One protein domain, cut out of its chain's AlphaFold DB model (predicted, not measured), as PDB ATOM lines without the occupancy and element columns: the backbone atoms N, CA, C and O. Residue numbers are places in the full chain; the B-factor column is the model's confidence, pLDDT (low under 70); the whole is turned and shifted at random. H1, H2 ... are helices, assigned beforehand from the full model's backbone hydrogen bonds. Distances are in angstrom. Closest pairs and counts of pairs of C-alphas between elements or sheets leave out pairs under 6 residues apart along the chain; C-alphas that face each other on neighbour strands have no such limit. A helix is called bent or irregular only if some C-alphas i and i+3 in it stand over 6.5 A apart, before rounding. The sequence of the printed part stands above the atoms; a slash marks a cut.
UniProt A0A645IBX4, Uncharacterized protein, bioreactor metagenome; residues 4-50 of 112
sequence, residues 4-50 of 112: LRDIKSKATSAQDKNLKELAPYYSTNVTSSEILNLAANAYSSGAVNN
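What this domain is: This is residues 4 to 50 of the 112 residues of an uncharacterized protein of bioreactor metagenome (UniProt A0A645IBX4). One longer helix, H3, runs along the long axis of the domain, and two shorter helices sit on one side of it, H2 meeting its first end at a steep tilt and H1 near its last end, with few contacts between the three. Residues 24 to 31, where the chain turns from H2 towards H3, stick out. The printed part has 47 residues with three named helices, in the order H1, H2, H3, and no named strand; its class is all helix. It is only just compact, close to loose, with a radius of gyration of the C-alphas of 11.0 A, and spans 30 by 20 by 16 A.

How they stand to each other: Start at H3, residues 32 to 44. With residues 32 to 36 alone it only just touches H2, residues 15 to 25, with 3 pairs of C-alphas within 8 A; the closest are those of Leu 19 and Ser 32, 7.3 A apart. These two helices run opposite ways at a steep tilt of 54 degrees. H1, residues 4 to 9, is close to H3 but not clearly touching: the closest C-alphas, those of Lys 8 and Tyr 43, are 7.6 A apart. Their lines are about perpendicular, at 83 degrees. H1 and H2 are only just apart, with 8.3 A between their closest C-alphas. Every O i to N i+4 pair is within hydrogen-bond range in H1 and H3, but 5 of 7 in H2.

Where its parts are: Find C-alpha 32 at (161.757, 170.031, 141.264); from there H3 runs 18.4 A to C-alpha 44 at (178.749, 166.014, 147.011). H2 runs 15.7 A from Gln 15 to Tyr 25 and is irregular: C-alphas 21 and 24 are 7.2 A apart. Look for H1 from C-alpha 4 at (173.710, 179.411, 147.402); it reaches Ser 9 after 8.9 A.

The domain as a whole: The C-alphas farthest apart are those of Pro 24 and Asn 50, at 30.7 A. The printed part has no cut; the link from H1 to H2 is tight, and that from H2 to H3 is short. Mean pLDDT of the printed part is 76.0, and residues 4 to 16 are under 70.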
ATOM      1  N   LEU A   4     173.015 180.704 147.432       63.81
ATOM      2  CA  LEU A   4     173.710 179.411 147.402       63.81
ATOM      3  C   LEU A   4     174.100 178.899 148.798       63.81
ATOM      4  O   LEU A   4     173.966 177.709 149.077       63.81
ATOM      5  N   ARG A   5     174.556 179.782 149.697       62.12
ATOM      6  CA  ARG A   5     174.887 179.415 151.087       62.12
ATOM      7  C   ARG A   5     173.639 179.079 151.904       62.12
ATOM      8  O   ARG A   5     173.689 178.160 152.717       62.12
ATOM      9  N   ASP A   6     172.532 179.772 151.656       64.38
ATOM     10  CA  ASP A   6     171.270 179.541 152.370       64.38
ATOM     11  C   ASP A   6     170.550 178.275 151.876       64.38
ATOM     12  O   ASP A   6     169.917 177.574 152.663       64.38
ATOM     13  N   ILE A   7     170.698 177.928 150.593       62.03
ATOM     14  CA  ILE A   7     170.269 176.629 150.053       62.03
ATOM     15  C   ILE A   7     171.151 175.502 150.614       62.03
ATOM     16  O   ILE A   7     170.623 174.458 150.997       62.03
ATOM     17  N   LYS A   8     172.473 175.721 150.735       59.44
ATOM     18  CA  LYS A   8     173.434 174.756 151.307       59.44
ATOM     19  C   LYS A   8     173.099 174.378 152.752       59.44
ATOM     20  O   LYS A   8     173.214 173.211 153.107       59.44
ATOM     21  N   SER A   9     172.683 175.333 153.586       56.31
ATOM     22  CA  SER A   9     172.342 175.066 154.994       56.31
ATOM     23  C   SER A   9     170.976 174.393 155.179       56.31
ATOM     24  O   SER A   9     170.740 173.769 156.211       56.31
ATOM     25  N   LYS A  10     170.092 174.488 154.177       55.78
ATOM     26  CA  LYS A  10     168.716 173.963 154.199       55.78
ATOM     27  C   LYS A  10     168.523 172.696 153.358       55.78
ATOM     28  O   LYS A  10     167.381 172.286 153.166       55.78
ATOM     29  N   ALA A  11     169.601 172.084 152.857       53.56
ATOM     30  CA  ALA A  11     169.596 170.885 152.011       53.56
ATOM     31  C   ALA A  11     169.271 169.583 152.767       53.56
ATOM     32  O   ALA A  11     169.971 168.578 152.676       53.56
ATOM     33  N   THR A  12     168.187 169.614 153.530       55.75
ATOM     34  CA  THR A  12     167.526 168.457 154.135       55.75
ATOM     35  C   THR A  12     166.061 168.445 153.681       55.75
ATOM     36  O   THR A  12     165.647 169.315 152.912       55.75
ATOM     37  N   SER A  13     165.277 167.457 154.120       54.53
ATOM     38  CA  SER A  13     163.884 167.133 153.730       54.53
ATOM     39  C   SER A  13     162.865 168.292 153.630       54.53
ATOM     40  O   SER A  13     161.741 168.082 153.183       54.53
ATOM     41  N   ALA A  14     163.233 169.518 154.003       59.09
ATOM     42  CA  ALA A  14     162.457 170.743 153.834       59.09
ATOM     43  C   ALA A  14     162.578 171.409 152.440       59.09
ATOM     44  O   ALA A  14     161.815 172.335 152.158       59.09
ATOM     45  N   GLN A  15     163.501 170.984 151.561       66.12
ATOM     46  CA  GLN A  15     163.696 171.618 150.241       66.12
ATOM     47  C   GLN A  15     162.454 171.557 149.342       66.12
ATOM     48  O   GLN A  15     162.100 172.572 148.745       66.12
ATOM     49  N   ASP A  16     161.736 170.432 149.311       66.62
ATOM     50  CA  ASP A  16     160.499 170.300 148.526       66.62
ATOM     51  C   ASP A  16     159.408 171.278 148.967       66.62
ATOM     52  O   ASP A  16     158.655 171.801 148.143       66.62
ATOM     53  N   LYS A  17     159.322 171.546 150.273       72.25
ATOM     54  CA  LYS A  17     158.358 172.499 150.825       72.25
ATOM     55  C   LYS A  17     158.721 173.932 150.429       72.25
ATOM     56  O   LYS A  17     157.860 174.661 149.951       72.25
ATOM     57  N   ASN A  18     159.997 174.297 150.543       73.31
ATOM     58  CA  ASN A  18     160.481 175.632 150.184       73.31
ATOM     59  C   ASN A  18     160.355 175.910 148.676       73.31
ATOM     60  O   ASN A  18     159.968 177.008 148.288       73.31
ATOM     61  N   LEU A  19     160.640 174.923 147.817       74.62
ATOM     62  CA  LEU A  19     160.460 175.061 146.367       74.62
ATOM     63  C   LEU A  19     158.986 175.286 146.008       74.62
ATOM     64  O   LEU A  19     158.682 176.142 145.184       74.62
ATOM     65  N   LYS A  20     158.058 174.585 146.673       74.56
ATOM     66  CA  LYS A  20     156.612 174.791 146.489       74.56
ATOM     67  C   LYS A  20     156.135 176.164 146.964       74.56
ATOM     68  O   LYS A  20     155.288 176.756 146.306       74.56
ATOM     69  N   GLU A  21     156.669 176.674 148.072       82.56
ATOM     70  CA  GLU A  21     156.364 178.028 148.563       82.56
ATOM     71  C   GLU A  21     156.888 179.118 147.616       82.56
ATOM     72  O   GLU A  21     156.259 180.164 147.467       82.56
ATOM     73  N   LEU A  22     158.015 178.862 146.944       81.75
ATOM     74  CA  LEU A  22     158.609 179.785 145.979       81.75
ATOM     75  C   LEU A  22     157.998 179.683 144.576       81.75
ATOM     76  O   LEU A  22     158.095 180.644 143.819       81.75
ATOM     77  N   ALA A  23     157.352 178.563 144.235       80.62
ATOM     78  CA  ALA A  23     156.787 178.286 142.914       80.62
ATOM     79  C   ALA A  23     155.946 179.420 142.288       80.62
ATOM     80  O   ALA A  23     156.099 179.647 141.092       80.62
ATOM     81  N   PRO A  24     155.095 180.175 143.020       88.44
ATOM     82  CA  PRO A  24     154.357 181.287 142.413       88.44
ATOM     83  C   PRO A  24     155.230 182.504 142.056       88.44
ATOM     84  O   PRO A  24     154.753 183.411 141.379       88.44
ATOM     85  N   TYR A  25     156.489 182.547 142.500       89.56
ATOM     86  CA  TYR A  25     157.404 183.681 142.324       89.56
ATOM     87  C   TYR A  25     158.494 183.440 141.275       89.56
ATOM     88  O   TYR A  25     159.302 184.336 141.029       89.56
ATOM     89  N   TYR A  26     158.543 182.261 140.652       85.38
ATOM     90  CA  TYR A  26     159.493 181.970 139.580       85.38
ATOM     91  C   TYR A  26     158.850 181.150 138.460       85.38
ATOM     92  O   TYR A  26     157.918 180.383 138.674       85.38
ATOM     93  N   SER A  27     159.381 181.295 137.248       90.75
ATOM     94  CA  SER A  27     159.034 180.455 136.102       90.75
ATOM     95  C   SER A  27     160.288 179.731 135.636       90.75
ATOM     96  O   SER A  27     161.342 180.348 135.478       90.75
ATOM     97  N   THR A  28     160.199 178.415 135.469       88.44
ATOM     98  CA  THR A  28     161.321 177.579 135.033       88.44
ATOM     99  C   THR A  28     160.815 176.360 134.271       88.44
ATOM    100  O   THR A  28     159.716 175.868 134.523       88.44
ATOM    101  N   ASN A  29     161.635 175.868 133.349       91.62
ATOM    102  CA  ASN A  29     161.448 174.586 132.677       91.62
ATOM    103  C   ASN A  29     162.145 173.424 133.407       91.62
ATOM    104  O   ASN A  29     162.075 172.298 132.926       91.62
ATOM    105  N   VAL A  30     162.812 173.684 134.539       88.75
ATOM    106  CA  VAL A  30     163.486 172.665 135.354       88.75
ATOM    107  C   VAL A  30     162.518 172.112 136.400       88.75
ATOM    108  O   VAL A  30     161.923 172.855 137.181       88.75
ATOM    109  N   THR A  31     162.365 170.794 136.443       85.62
ATOM    110  CA  THR A  31     161.512 170.114 137.425       85.62
ATOM    111  C   THR A  31     162.113 170.175 138.832       85.62
ATOM    112  O   THR A  31     163.332 170.228 139.008       85.62
ATOM    113  N   SER A  32     161.276 170.083 139.872       79.38
ATOM    114  CA  SER A  32     161.757 170.031 141.264       79.38
ATOM    115  C   SER A  32     162.764 168.897 141.496       79.38
ATOM    116  O   SER A  32     163.762 169.099 142.179       79.38
ATOM    117  N   SER A  33     162.559 167.730 140.874       79.69
ATOM    118  CA  SER A  33     163.496 166.600 140.934       79.69
ATOM    119  C   SER A  33     164.864 166.916 140.328       79.69
ATOM    120  O   SER A  33     165.885 166.513 140.881       79.69
ATOM    121  N   GLU A  34     164.912 167.650 139.217       85.75
ATOM    122  CA  GLU A  34     166.176 168.056 138.594       85.75
ATOM    123  C   GLU A  34     166.913 169.078 139.459       85.75
ATOM    124  O   GLU A  34     168.119 168.948 139.652       85.75
ATOM    125  N   ILE A  35     166.192 170.036 140.054       83.31
ATOM    126  CA  ILE A  35     166.766 171.002 141.005       83.31
ATOM    127  C   ILE A  35     167.413 170.272 142.189       83.31
ATOM    128  O   ILE A  35     168.550 170.580 142.554       83.31
ATOM    129  N   LEU A  36     166.726 169.283 142.769       78.94
ATOM    130  CA  LEU A  36     167.261 168.488 143.878       78.94
ATOM    131  C   LEU A  36     168.494 167.677 143.467       78.94
ATOM    132  O   LEU A  36     169.496 167.689 144.182       78.94
ATOM    133  N   ASN A  37     168.453 167.012 142.309       82.75
ATOM    134  CA  ASN A  37     169.588 166.237 141.802       82.75
ATOM    135  C   ASN A  37     170.814 167.127 141.550       82.75
ATOM    136  O   ASN A  37     171.928 166.769 141.932       82.75
ATOM    137  N   LEU A  38     170.619 168.310 140.959       85.12
ATOM    138  CA  LEU A  38     171.681 169.297 140.759       85.12
ATOM    139  C   LEU A  38     172.261 169.774 142.096       85.12
ATOM    140  O   LEU A  38     173.482 169.823 142.246       85.12
ATOM    141  N   ALA A  39     171.410 170.075 143.080       78.50
ATOM    142  CA  ALA A  39     171.845 170.511 144.405       78.50
ATOM    143  C   ALA A  39     172.647 169.423 145.139       78.50
ATOM    144  O   ALA A  39     173.714 169.710 145.687       78.50
ATOM    145  N   ALA A  40     172.175 168.174 145.112       78.81
ATOM    146  CA  ALA A  40     172.859 167.039 145.724       78.81
ATOM    147  C   ALA A  40     174.230 166.787 145.076       78.81
ATOM    148  O   ALA A  40     175.226 166.647 145.788       78.81
ATOM    149  N   ASN A  41     174.300 166.806 143.740       83.94
ATOM    150  CA  ASN A  41     175.546 166.628 142.991       83.94
ATOM    151  C   ASN A  41     176.544 167.769 143.234       83.94
ATOM    152  O   ASN A  41     177.737 167.529 143.422       83.94
ATOM    153  N   ALA A  42     176.082 169.021 143.266       81.25
ATOM    154  CA  ALA A  42     176.942 170.169 143.543       81.25
ATOM    155  C   ALA A  42     177.490 170.152 144.981       81.25
ATOM    156  O   ALA A  42     178.627 170.568 145.221       81.25
ATOM    157  N   TYR A  43     176.694 169.662 145.939       77.31
ATOM    158  CA  TYR A  43     177.125 169.498 147.324       77.31
ATOM    159  C   TYR A  43     178.155 168.372 147.468       77.31
ATOM    160  O   TYR A  43     179.211 168.590 148.060       77.31
ATOM    161  N   SER A  44     177.880 167.193 146.898       81.88
ATOM    162  CA  SER A  44     178.749 166.014 147.011       81.88
ATOM    163  C   SER A  44     180.086 166.181 146.285       81.88
ATOM    164  O   SER A  44     181.117 165.761 146.801       81.88
ATOM    165  N   SER A  45     180.093 166.850 145.128       83.56
ATOM    166  CA  SER A  45     181.315 167.172 144.373       83.56
ATOM    167  C   SER A  45     182.146 168.301 144.988       83.56
ATOM    168  O   SER A  45     183.265 168.552 144.550       83.56
ATOM    169  N   GLY A  46     181.605 169.028 145.974       82.00
ATOM    170  CA  GLY A  46     182.246 170.218 146.530       82.00
ATOM    171  C   GLY A  46     182.230 171.436 145.597       82.00
ATOM    172  O   GLY A  46     182.787 172.470 145.970       82.00
ATOM    173  N   ALA A  47     181.562 171.361 144.438       79.31
ATOM    174  CA  ALA A  47     181.460 172.452 143.463       79.31
ATOM    175  C   ALA A  47     180.897 173.744 144.081       79.31
ATOM    176  O   ALA A  47     181.331 174.844 143.745       79.31
ATOM    177  N   VAL A  48     180.005 173.620 145.070       77.31
ATOM    178  CA  VAL A  48     179.464 174.759 145.838       77.31
ATOM    179  C   VAL A  48     180.524 175.594 146.568       77.31
ATOM    180  O   VAL A  48     180.231 176.717 146.975       77.31
ATOM    181  N   ASN A  49     181.732 175.064 146.781       81.25
ATOM    182  CA  ASN A  49     182.808 175.762 147.485       81.25
ATOM    183  C   ASN A  49     183.750 176.519 146.539       81.25
ATOM    184  O   ASN A  49     184.505 177.365 147.010       81.25
ATOM    185  N   ASN A  50     183.718 176.228 145.235       83.50
ATOM    186  CA  ASN A  50     184.630 176.809 144.254       83.50
ATOM    187  C   ASN A  50     183.882 177.205 142.974       83.50
ATOM    188  O   ASN A  50     184.076 176.628 141.907       83.50
TER     189      ASN A  50